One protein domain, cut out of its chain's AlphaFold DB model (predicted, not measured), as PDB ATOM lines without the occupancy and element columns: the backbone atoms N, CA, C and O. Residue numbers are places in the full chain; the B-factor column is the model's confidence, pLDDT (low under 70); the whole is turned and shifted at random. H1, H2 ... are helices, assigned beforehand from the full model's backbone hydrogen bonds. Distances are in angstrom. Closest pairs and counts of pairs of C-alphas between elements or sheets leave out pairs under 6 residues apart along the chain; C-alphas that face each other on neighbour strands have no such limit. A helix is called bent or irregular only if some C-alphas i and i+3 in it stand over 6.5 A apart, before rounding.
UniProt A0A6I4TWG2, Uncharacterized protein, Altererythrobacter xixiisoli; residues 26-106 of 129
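Overview. This is residues 26 to 106 of the 129 residues of an uncharacterized protein of Altererythrobacter xixiisoli (UniProt A0A6I4TWG2). The model is a long helical hairpin, in which H2 and the bent helix H3 run side by side, with the shorter helix H1 packed slantwise on one side of it, where the first residues of H2 meet the bend of H3. H1, H2 and the first arm H3a make an up-and-down bundle of three, each running against the one before it, while the second arm H3b carries on to one end of the rod. The printed part has 81 residues with three named helices, H1, H2 and H3 in that order, and no named strand; its class is all helix. It is only just loose, close to compact, with a radius of gyration of the C-alphas of 14.4 A, and it spans 48 by 21 by 19 A.

Arrangement. H1, residues 26 to 42, and H2, residues 50 to 71, form a helical hairpin. They touch, closest at the C-alphas of Tyr 36 and Gly 52, 5.0 A apart, and run opposite ways at a steep tilt of 37 degrees, only just past shallow; H2 touches H1 with residues 51 to 56 alone. H3, residues 77 to 106, was assigned as one helix by its hydrogen bonds but is bent: C-alphas 90 and 93 are 7.3 A apart. Its arms, H3a with residues 77 to 90 and H3b with residues 93 to 106, stand at a shallow tilt of 34.7 degrees, only just short of steep. H2 and H3a form a second helical hairpin, opposite ways at a shallow tilt of 18 degrees; they touch, and the closest C-alphas are those of Glu 64 and Thr 83, 6.5 A apart. H1 touches H3a with residues 26 to 33 alone, the same way at a steep tilt of 40 degrees, and the C-alphas of Gly 32 and Thr 90 are the closest, 4.8 A apart. H1 also touches H3b, the same way at a steep tilt of 41 degrees, closest at the C-alphas of Leu 33 and Pro 94, 6.3 A apart. H2 and H3b are close but not clearly touching, with the C-alphas of Leu 53 and Pro 94 closest at 6.8 A. In H1, H2 and H3b every O i to N i+4 pair is within hydrogen-bond range; in H3a 9 of 10 are.

Along the chain. H1 begins at C-alpha 26, (30.240, -20.483, -17.555), and measures 24.1 A from first to last C-alpha. H2 measures 32.2 A and ends at C-alpha 71, (25.449, 0.597, -8.931). H3a measures 20.7 A and H3b 19.9 A, the latter ending at C-alpha 106, (62.012, -24.609, -19.743).

Size, cuts and confidence. The two C-alphas farthest apart are those of Lys 74 and Arg 106, 48.8 A. The link from H1 to H2 has 7 residues and is short; the link from H2 to H3 has 5 and is tight. The printed part has no cut. Its mean pLDDT is 77.7, and no printed residue is under 70.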
ATOM      1  N   THR A  26      29.880 -19.672 -16.384       73.25
ATOM      2  CA  THR A  26      30.240 -20.483 -17.555       73.25
ATOM      3  C   THR A  26      30.536 -19.601 -18.767       73.25
ATOM      4  O   THR A  26      31.491 -19.865 -19.494       73.25
ATOM      5  N   MET A  27      29.769 -18.534 -18.995       75.25
ATOM      6  CA  MET A  27      30.036 -17.592 -20.081       75.25
ATOM      7  C   MET A  27      31.351 -16.840 -19.876       75.25
ATOM      8  O   MET A  27      32.137 -16.794 -20.816       75.25
ATOM      9  N   HIS A  28      31.629 -16.322 -18.678       73.19
ATOM     10  CA  HIS A  28      32.883 -15.616 -18.381       73.19
ATOM     11  C   HIS A  28      34.102 -16.523 -18.561       73.19
ATOM     12  O   HIS A  28      35.069 -16.152 -19.225       73.19
ATOM     13  N   PHE A  29      33.991 -17.774 -18.115       74.19
ATOM     14  CA  PHE A  29      34.992 -18.804 -18.366       74.19
ATOM     15  C   PHE A  29      35.278 -19.001 -19.866       74.19
ATOM     16  O   PHE A  29      36.428 -18.934 -20.306       74.19
ATOM     17  N   HIS A  30      34.240 -19.255 -20.672       78.69
ATOM     18  CA  HIS A  30      34.411 -19.591 -22.090       78.69
ATOM     19  C   HIS A  30      34.797 -18.370 -22.927       78.69
ATOM     20  O   HIS A  30      35.596 -18.490 -23.858       78.69
ATOM     21  N   LEU A  31      34.263 -17.196 -22.591       80.69
ATOM     22  CA  LEU A  31      34.558 -15.944 -23.276       80.69
ATOM     23  C   LEU A  31      35.989 -15.491 -22.977       80.69
ATOM     24  O   LEU A  31      36.728 -15.172 -23.910       80.69
ATOM     25  N   GLY A  32      36.413 -15.555 -21.712       75.19
ATOM     26  CA  GLY A  32      37.775 -15.226 -21.302       75.19
ATOM     27  C   GLY A  32      38.815 -16.122 -21.967       75.19
ATOM     28  O   GLY A  32      39.793 -15.640 -22.548       75.19
ATOM     29  N   LEU A  33      38.559 -17.431 -21.980       79.50
ATOM     30  CA  LEU A  33      39.422 -18.397 -22.653       79.50
ATOM     31  C   LEU A  33      39.427 -18.203 -24.178       79.50
ATOM     32  O   LEU A  33      40.489 -18.240 -24.800       79.50
ATOM     33  N   GLY A  34      38.262 -17.961 -24.782       80.44
ATOM     34  CA  GLY A  34      38.119 -17.734 -26.219       80.44
ATOM     35  C   GLY A  34      38.894 -16.508 -26.700       80.44
ATOM     36  O   GLY A  34      39.656 -16.604 -27.664       80.44
ATOM     37  N   ILE A  35      38.770 -15.378 -25.998       78.62
ATOM     38  CA  ILE A  35      39.514 -14.147 -26.300       78.62
ATOM     39  C   ILE A  35      41.017 -14.384 -26.139       78.62
ATOM     40  O   ILE A  35      41.790 -14.034 -27.031       78.62
ATOM     41  N   TYR A  36      41.445 -15.021 -25.046       78.69
ATOM     42  CA  TYR A  36      42.857 -15.317 -24.814       78.69
ATOM     43  C   TYR A  36      43.471 -16.156 -25.947       78.69
ATOM     44  O   TYR A  36      44.529 -15.810 -26.482       78.69
ATOM     45  N   LEU A  37      42.789 -17.230 -26.356       80.06
ATOM     46  CA  LEU A  37      43.240 -18.105 -27.439       80.06
ATOM     47  C   LEU A  37      43.244 -17.391 -28.793       80.06
ATOM     48  O   LEU A  37      44.206 -17.536 -29.547       80.06
ATOM     49  N   LEU A  38      42.220 -16.585 -29.089       80.75
ATOM     50  CA  LEU A  38      42.156 -15.786 -30.314       80.75
ATOM     51  C   LEU A  38      43.318 -14.797 -30.392       80.75
ATOM     52  O   LEU A  38      44.004 -14.736 -31.411       80.75
ATOM     53  N   VAL A  39      43.600 -14.069 -29.313       79.88
ATOM     54  CA  VAL A  39      44.715 -13.113 -29.274       79.88
ATOM     55  C   VAL A  39      46.053 -13.842 -29.382       79.88
ATOM     56  O   VAL A  39      46.939 -13.397 -30.115       79.88
ATOM     57  N   GLY A  40      46.205 -14.989 -28.718       74.88
ATOM     58  CA  GLY A  40      47.380 -15.851 -28.848       74.88
ATOM     59  C   GLY A  40      47.608 -16.352 -30.277       74.88
ATOM     60  O   GLY A  40      48.745 -16.347 -30.759       74.88
ATOM     61  N   ALA A  41      46.534 -16.715 -30.982       78.06
ATOM     62  CA  ALA A  41      46.570 -17.123 -32.382       78.06
ATOM     63  C   ALA A  41      46.932 -15.951 -33.311       78.06
ATOM     64  O   ALA A  41      47.835 -16.084 -34.137       78.06
ATOM     65  N   PHE A  42      46.307 -14.784 -33.128       80.81
ATOM     66  CA  PHE A  42      46.587 -13.576 -33.912       80.81
ATOM     67  C   PHE A  42      48.016 -13.064 -33.723       80.81
ATOM     68  O   PHE A  42      48.686 -12.705 -34.687       80.81
ATOM     69  N   THR A  43      48.513 -13.073 -32.487       77.25
ATOM     70  CA  THR A  43      49.889 -12.652 -32.178       77.25
ATOM     71  C   THR A  43      50.936 -13.687 -32.583       77.25
ATOM     72  O   THR A  43      52.127 -13.410 -32.461       77.25
ATOM     73  N   ARG A  44      50.525 -14.876 -33.059       78.69
ATOM     74  CA  ARG A  44      51.395 -16.027 -33.373       78.69
ATOM     75  C   ARG A  44      52.291 -16.474 -32.209       78.69
ATOM     76  O   ARG A  44      53.200 -17.274 -32.400       78.69
ATOM     77  N   GLN A  45      52.026 -15.983 -30.998       70.69
ATOM     78  CA  GLN A  45      52.735 -16.342 -29.766       70.69
ATOM     79  C   GLN A  45      52.072 -17.532 -29.052       70.69
ATOM     80  O   GLN A  45      52.623 -18.055 -28.082       70.69
ATOM     81  N   GLY A  46      50.892 -17.966 -29.514       72.00
ATOM     82  CA  GLY A  46      50.154 -19.097 -28.957       72.00
ATOM     83  C   GLY A  46      49.800 -18.890 -27.481       72.00
ATOM     84  O   GLY A  46      49.466 -17.783 -27.059       72.00
ATOM     85  N   LEU A  47      49.935 -19.952 -26.680       73.06
ATOM     86  CA  LEU A  47      49.658 -19.973 -25.233       73.06
ATOM     87  C   LEU A  47      50.669 -19.184 -24.380       73.06
ATOM     88  O   LEU A  47      50.601 -19.206 -23.155       73.06
ATOM     89  N   ARG A  48      51.644 -18.500 -24.990       74.00
ATOM     90  CA  ARG A  48      52.598 -17.639 -24.276       74.00
ATOM     91  C   ARG A  48      52.430 -16.160 -24.599       74.00
ATOM     92  O   ARG A  48      53.317 -15.355 -24.308       74.00
ATOM     93  N   SER A  49      51.292 -15.796 -25.186       75.81
ATOM     94  CA  SER A  49      50.996 -14.414 -25.536       75.81
ATOM     95  C   SER A  49      50.804 -13.558 -24.285       75.81
ATOM     96  O   SER A  49      49.778 -13.625 -23.604       75.81
ATOM     97  N   ARG A  50      51.804 -12.718 -23.996       77.94
ATOM     98  CA  ARG A  50      51.713 -11.688 -22.947       77.94
ATOM     99  C   ARG A  50      50.646 -10.657 -23.295       77.94
ATOM    100  O   ARG A  50      49.928 -10.202 -22.413       77.94
ATOM    101  N   ALA A  51      50.520 -10.338 -24.583       75.38
ATOM    102  CA  ALA A  51      49.487  -9.445 -25.092       75.38
ATOM    103  C   ALA A  51      48.080 -10.013 -24.845       75.38
ATOM    104  O   ALA A  51      47.202  -9.270 -24.422       75.38
ATOM    105  N   GLY A  52      47.889 -11.328 -25.020       75.69
ATOM    106  CA  GLY A  52      46.633 -12.008 -24.694       75.69
ATOM    107  C   GLY A  52      46.243 -11.866 -23.226       75.69
ATOM    108  O   GLY A  52      45.106 -11.512 -22.937       75.69
ATOM    109  N   LEU A  53      47.194 -12.074 -22.309       76.94
ATOM    110  CA  LEU A  53      46.963 -11.930 -20.866       76.94
ATOM    111  C   LEU A  53      46.649 -10.489 -20.450       76.94
ATOM    112  O   LEU A  53      45.724 -10.261 -19.673       76.94
ATOM    113  N   VAL A  54      47.407  -9.515 -20.959       79.69
ATOM    114  CA  VAL A  54      47.180  -8.098 -20.641       79.69
ATOM    115  C   VAL A  54      45.825  -7.646 -21.172       79.69
ATOM    116  O   VAL A  54      45.075  -7.003 -20.447       79.69
ATOM    117  N   LEU A  55      45.486  -8.017 -22.407       80.19
ATOM    118  CA  LEU A  55      44.229  -7.614 -23.021       80.19
ATOM    119  C   LEU A  55      43.027  -8.199 -22.273       80.19
ATOM    120  O   LEU A  55      42.125  -7.439 -21.938       80.19
ATOM    121  N   ILE A  56      43.031  -9.498 -21.947       78.94
ATOM    122  CA  ILE A  56      41.905 -10.084 -21.204       78.94
ATOM    123  C   ILE A  56      41.779  -9.494 -19.794       78.94
ATOM    124  O   ILE A  56      40.671  -9.218 -19.351       78.94
ATOM    125  N   SER A  57      42.905  -9.205 -19.132       76.19
ATOM    126  CA  SER A  57      42.896  -8.539 -17.823       76.19
ATOM    127  C   SER A  57      42.284  -7.140 -17.901       76.19
ATOM    128  O   SER A  57      41.510  -6.761 -17.031       76.19
ATOM    129  N   LEU A  58      42.600  -6.372 -18.950       80.25
ATOM    130  CA  LEU A  58      42.028  -5.039 -19.159       80.25
ATOM    131  C   LEU A  58      40.535  -5.086 -19.492       80.25
ATOM    132  O   LEU A  58      39.792  -4.234 -19.012       80.25
ATOM    133  N   LEU A  59      40.103  -6.058 -20.300       80.38
ATOM    134  CA  LEU A  59      38.688  -6.271 -20.607       80.38
ATOM    135  C   LEU A  59      37.888  -6.583 -19.343       80.38
ATOM    136  O   LEU A  59      36.854  -5.959 -19.128       80.38
ATOM    137  N   GLU A  60      38.399  -7.472 -18.494       81.19
ATOM    138  CA  GLU A  60      37.719  -7.850 -17.256       81.19
ATOM    139  C   GLU A  60      37.646  -6.688 -16.264       81.19
ATOM    140  O   GLU A  60      36.571  -6.334 -15.790       81.19
ATOM    141  N   ILE A  61      38.773  -6.007 -16.028       79.50
ATOM    142  CA  ILE A  61      38.813  -4.820 -15.164       79.50
ATOM    143  C   ILE A  61      37.872  -3.729 -15.695       79.50
ATOM    144  O   ILE A  61      37.187  -3.068 -14.917       79.50
ATOM    145  N   GLY A  62      37.823  -3.528 -17.013       77.50
ATOM    146  CA  GLY A  62      36.913  -2.570 -17.637       77.50
ATOM    147  C   GLY A  62      35.443  -2.933 -17.429       77.50
ATOM    148  O   GLY A  62      34.634  -2.048 -17.158       77.50
ATOM    149  N   ASN A  63      35.107  -4.219 -17.516       81.56
ATOM    150  CA  ASN A  63      33.751  -4.709 -17.306       81.56
ATOM    151  C   ASN A  63      33.298  -4.487 -15.852       81.56
ATOM    152  O   ASN A  63      32.230  -3.925 -15.615       81.56
ATOM    153  N   GLU A  64      34.172  -4.779 -14.890       76.31
ATOM    154  CA  GLU A  64      33.926  -4.530 -13.465       76.31
ATOM    155  C   GLU A  64      33.755  -3.044 -13.132       76.31
ATOM    156  O   GLU A  64      32.901  -2.660 -12.333       76.31
ATOM    157  N   ILE A  65      34.530  -2.167 -13.778       80.38
ATOM    158  CA  ILE A  65      34.380  -0.716 -13.617       80.38
ATOM    159  C   ILE A  65      33.008  -0.245 -14.122       80.38
ATOM    160  O   ILE A  65      32.400   0.635 -13.508       80.38
ATOM    161  N   LEU A  66      32.505  -0.814 -15.222       79.81
ATOM    162  CA  LEU A  66      31.184  -0.476 -15.761       79.81
ATOM    163  C   LEU A  66      30.054  -0.927 -14.830       79.81
ATOM    164  O   LEU A  66      29.093  -0.174 -14.634       79.81
ATOM    165  N   ASP A  67      30.174  -2.104 -14.221       72.75
ATOM    166  CA  ASP A  67      29.190  -2.582 -13.252       72.75
ATOM    167  C   ASP A  67      29.251  -1.776 -11.947       72.75
ATOM    168  O   ASP A  67      28.213  -1.339 -11.441       72.75
ATOM    169  N   LEU A  68      30.445  -1.412 -11.474       78.75
ATOM    170  CA  LEU A  68      30.601  -0.518 -10.326       78.75
ATOM    171  C   LEU A  68      29.994   0.873 -10.582       78.75
ATOM    172  O   LEU A  68      29.342   1.437  -9.701       78.75
ATOM    173  N   ALA A  69      30.151   1.413 -11.796       79.81
ATOM    174  CA  ALA A  69      29.556   2.685 -12.200       79.81
ATOM    175  C   ALA A  69      28.019   2.629 -12.265       79.81
ATOM    176  O   ALA A  69      27.359   3.618 -11.948       79.81
ATOM    177  N   ARG A  70      27.435   1.479 -12.629       77.81
ATOM    178  CA  ARG A  70      25.975   1.279 -12.667       77.81
ATOM    179  C   ARG A  70      25.325   1.267 -11.291       77.81
ATOM    180  O   ARG A  70      24.212   1.766 -11.152       77.81
ATOM    181  N   PHE A  71      25.988   0.689 -10.292       73.12
ATOM    182  CA  PHE A  71      25.449   0.597  -8.931       73.12
ATOM    183  C   PHE A  71      25.854   1.778  -8.038       73.12
ATOM    184  O   PHE A  71      25.386   1.896  -6.904       73.12
ATOM    185  N   PHE A  72      26.679   2.698  -8.537       76.75
ATOM    186  CA  PHE A  72      27.028   3.916  -7.816       76.75
ATOM    187  C   PHE A  72      25.794   4.822  -7.613       76.75
ATOM    188  O   PHE A  72      25.026   5.028  -8.554       76.75
ATOM    189  N   PRO A  73      25.571   5.410  -6.416       75.56
ATOM    190  CA  PRO A  73      26.427   5.403  -5.222       75.56
ATOM    191  C   PRO A  73      26.143   4.274  -4.216       75.56
ATOM    192  O   PRO A  73      26.856   4.151  -3.221       75.56
ATOM    193  N   LYS A  74      25.106   3.455  -4.422       76.19
ATOM    194  CA  LYS A  74      24.746   2.360  -3.509       76.19
ATOM    195  C   LYS A  74      25.334   1.043  -3.995       76.19
ATOM    196  O   LYS A  74      24.621   0.212  -4.545       76.19
ATOM    197  N   ILE A  75      26.625   0.857  -3.743       73.62
ATOM    198  CA  ILE A  75      27.337  -0.377  -4.081       73.62
ATOM    199  C   ILE A  75      26.880  -1.485  -3.122       73.62
ATOM    200  O   ILE A  75      27.133  -1.388  -1.915       73.62
ATOM    201  N   PRO A  76      26.190  -2.529  -3.604       75.94
ATOM    202  CA  PRO A  76      25.727  -3.593  -2.736       75.94
ATOM    203  C   PRO A  76      26.854  -4.593  -2.434       75.94
ATOM    204  O   PRO A  76      27.706  -4.865  -3.272       75.94
ATOM    205  N   ALA A  77      26.843  -5.185  -1.235       73.56
ATOM    206  CA  ALA A  77      27.887  -6.119  -0.796       73.56
ATOM    207  C   ALA A  77      27.988  -7.388  -1.667       73.56
ATOM    208  O   ALA A  77      29.071  -7.953  -1.792       73.56
ATOM    209  N   TRP A  78      26.883  -7.811  -2.292       72.62
ATOM    210  CA  TRP A  78      26.872  -8.956  -3.206       72.62
ATOM    211  C   TRP A  78      27.644  -8.689  -4.504       72.62
ATOM    212  O   TRP A  78      28.163  -9.639  -5.078       72.62
ATOM    213  N   LEU A  79      27.786  -7.421  -4.918       74.38
ATOM    214  CA  LEU A  79      28.527  -7.052  -6.126       74.38
ATOM    215  C   LEU A  79      29.996  -7.455  -6.002       74.38
ATOM    216  O   LEU A  79      30.532  -8.067  -6.903       74.38
ATOM    217  N   TRP A  80      30.618  -7.220  -4.844       71.94
ATOM    218  CA  TRP A  80      32.013  -7.605  -4.611       71.94
ATOM    219  C   TRP A  80      32.254  -9.114  -4.701       71.94
ATOM    220  O   TRP A  80      33.338  -9.538  -5.097       71.94
ATOM    221  N   HIS A  81      31.265  -9.923  -4.309       72.81
ATOM    222  CA  HIS A  81      31.363 -11.373  -4.431       72.81
ATOM    223  C   HIS A  81      31.222 -11.821  -5.890       72.81
ATOM    224  O   HIS A  81      31.999 -12.667  -6.326       72.81
ATOM    225  N   ASP A  82      30.290 -11.218  -6.633       72.12
ATOM    226  CA  ASP A  82      30.082 -11.470  -8.067       72.12
ATOM    227  C   ASP A  82      31.327 -11.052  -8.870       72.12
ATOM    228  O   ASP A  82      31.906 -11.874  -9.571       72.12
ATOM    229  N   THR A  83      31.847  -9.845  -8.619       75.50
ATOM    230  CA  THR A  83      33.082  -9.304  -9.203       75.50
ATOM    231  C   THR A  83      34.282 -10.223  -9.004       75.50
ATOM    232  O   THR A  83      35.073 -10.474  -9.912       75.50
ATOM    233  N   LEU A  84      34.469 -10.728  -7.780       76.50
ATOM    234  CA  LEU A  84      35.603 -11.596  -7.484       76.50
ATOM    235  C   LEU A  84      35.447 -12.969  -8.149       76.50
ATOM    236  O   LEU A  84      36.443 -13.556  -8.577       76.50
ATOM    237  N   ALA A  85      34.216 -13.478  -8.226       74.81
ATOM    238  CA  ALA A  85      33.910 -14.728  -8.903       74.81
ATOM    239  C   ALA A  85      34.125 -14.613 -10.419       74.81
ATOM    240  O   ALA A  85      34.752 -15.500 -11.001       74.81
ATOM    241  N   ASP A  86      33.685 -13.521 -11.043       74.94
ATOM    242  CA  ASP A  86      33.868 -13.262 -12.473       74.94
ATOM    243  C   ASP A  86      35.359 -13.078 -12.800       74.94
ATOM    244  O   ASP A  86      35.898 -13.843 -13.608       74.94
ATOM    245  N   LEU A  87      36.086 -12.255 -12.030       77.25
ATOM    246  CA  LEU A  87      37.539 -12.088 -12.167       77.25
ATOM    247  C   LEU A  87      38.291 -13.425 -12.083       77.25
ATOM    248  O   LEU A  87      39.214 -13.690 -12.864       77.25
ATOM    249  N   PHE A  88      37.913 -14.281 -11.130       77.44
ATOM    250  CA  PHE A  88      38.509 -15.605 -10.983       77.44
ATOM    251  C   PHE A  88      38.178 -16.497 -12.184       77.44
ATOM    252  O   PHE A  88      39.082 -17.099 -12.763       77.44
ATOM    253  N   ASN A  89      36.915 -16.552 -12.608       76.19
ATOM    254  CA  ASN A  89      36.480 -17.373 -13.737       76.19
ATOM    255  C   ASN A  89      37.140 -16.954 -15.060       76.19
ATOM    256  O   ASN A  89      37.506 -17.821 -15.858       76.19
ATOM    257  N   THR A  90      37.346 -15.655 -15.272       75.81
ATOM    258  CA  THR A  90      37.924 -15.106 -16.503       75.81
ATOM    259  C   THR A  90      39.445 -15.260 -16.552       75.81
ATOM    260  O   THR A  90      39.998 -15.572 -17.610       75.81
ATOM    261  N   LEU A  91      40.155 -15.075 -15.431       78.19
ATOM    262  CA  LEU A  91      41.626 -15.027 -15.420       78.19
ATOM    263  C   LEU A  91      42.311 -16.320 -14.978       78.19
ATOM    264  O   LEU A  91      43.466 -16.539 -15.359       78.19
ATOM    265  N   PHE A  92      41.640 -17.192 -14.222       80.81
ATOM    266  CA  PHE A  92      42.279 -18.377 -13.645       80.81
ATOM    267  C   PHE A  92      42.931 -19.264 -14.713       80.81
ATOM    268  O   PHE A  92      44.131 -19.540 -14.652       80.81
ATOM    269  N   TRP A  93      42.182 -19.660 -15.744       78.00
ATOM    270  CA  TRP A  93      42.713 -20.546 -16.784       78.00
ATOM    271  C   TRP A  93      43.735 -19.901 -17.718       78.00
ATOM    272  O   TRP A  93      44.763 -20.539 -17.957       78.00
ATOM    273  N   PRO A  94      43.542 -18.670 -18.227       77.94
ATOM    274  CA  PRO A  94      44.574 -17.988 -19.008       77.94
ATOM    275  C   PRO A  94      45.916 -17.879 -18.272       77.94
ATOM    276  O   PRO A  94      46.969 -18.123 -18.866       77.94
ATOM    277  N   VAL A  95      45.896 -17.583 -16.966       81.94
ATOM    278  CA  VAL A  95      47.109 -17.516 -16.135       81.94
ATOM    279  C   VAL A  95      47.742 -18.897 -15.970       81.94
ATOM    280  O   VAL A  95      48.952 -19.041 -16.163       81.94
ATOM    281  N   VAL A  96      46.944 -19.927 -15.665       83.38
ATOM    282  CA  VAL A  96      47.429 -21.312 -15.537       83.38
ATOM    283  C   VAL A  96      48.046 -21.801 -16.849       83.38
ATOM    284  O   VAL A  96      49.149 -22.346 -16.832       83.38
ATOM    285  N   LEU A  97      47.389 -21.570 -17.988       82.25
ATOM    286  CA  LEU A  97      47.887 -21.965 -19.308       82.25
ATOM    287  C   LEU A  97      49.198 -21.262 -19.655       82.25
ATOM    288  O   LEU A  97      50.144 -21.921 -20.091       82.25
ATOM    289  N   TYR A  98      49.291 -19.956 -19.403       80.75
ATOM    290  CA  TYR A  98      50.523 -19.199 -19.610       80.75
ATOM    291  C   TYR A  98      51.674 -19.719 -18.737       80.75
ATOM    292  O   TYR A  98      52.792 -19.922 -19.225       80.75
ATOM    293  N   ALA A  99      51.411 -19.978 -17.453       81.88
ATOM    294  CA  ALA A  99      52.407 -20.513 -16.529       81.88
ATOM    295  C   ALA A  99      52.876 -21.914 -16.955       81.88
ATOM    296  O   ALA A  99      54.080 -22.186 -17.000       81.88
ATOM    297  N   LEU A 100      51.937 -22.789 -17.327       84.50
ATOM    298  CA  LEU A 100      52.221 -24.153 -17.765       84.50
ATOM    299  C   LEU A 100      53.014 -24.174 -19.078       84.50
ATOM    300  O   LEU A 100      53.981 -24.929 -19.197       84.50
ATOM    301  N   ALA A 101      52.674 -23.301 -20.029       82.25
ATOM    302  CA  ALA A 101      53.427 -23.130 -21.268       82.25
ATOM    303  C   ALA A 101      54.879 -22.702 -20.988       82.25
ATOM    304  O   ALA A 101      55.817 -23.278 -21.543       82.25
ATOM    305  N   GLY A 102      55.085 -21.760 -20.060       81.56
ATOM    306  CA  GLY A 102      56.420 -21.347 -19.621       81.56
ATOM    307  C   GLY A 102      57.224 -22.485 -18.981       81.56
ATOM    308  O   GLY A 102      58.395 -22.679 -19.311       81.56
ATOM    309  N   LEU A 103      56.604 -23.273 -18.101       84.75
ATOM    310  CA  LEU A 103      57.227 -24.455 -17.490       84.75
ATOM    311  C   LEU A 103      57.623 -25.505 -18.539       84.75
ATOM    312  O   LEU A 103      58.695 -26.107 -18.437       84.75
ATOM    313  N   TRP A 104      56.787 -25.711 -19.558       82.00
ATOM    314  CA  TRP A 104      57.036 -26.714 -20.589       82.00
ATOM    315  C   TRP A 104      58.219 -26.356 -21.493       82.00
ATOM    316  O   TRP A 104      59.057 -27.215 -21.774       82.00
ATOM    317  N   GLU A 105      58.349 -25.090 -21.892       82.50
ATOM    318  CA  GLU A 105      59.503 -24.625 -22.670       82.50
ATOM    319  C   GLU A 105      60.820 -24.769 -21.901       82.50
ATOM    320  O   GLU A 105      61.815 -25.232 -22.460       82.50
ATOM    321  N   ARG A 106      60.821 -24.455 -20.598       81.50
ATOM    322  CA  ARG A 106      62.012 -24.609 -19.743       81.50
ATOM    323  C   ARG A 106      62.469 -26.065 -19.665       81.50
ATOM    324  O   ARG A 106      63.668 -26.329 -19.720       81.50
TER     325      ARG A 106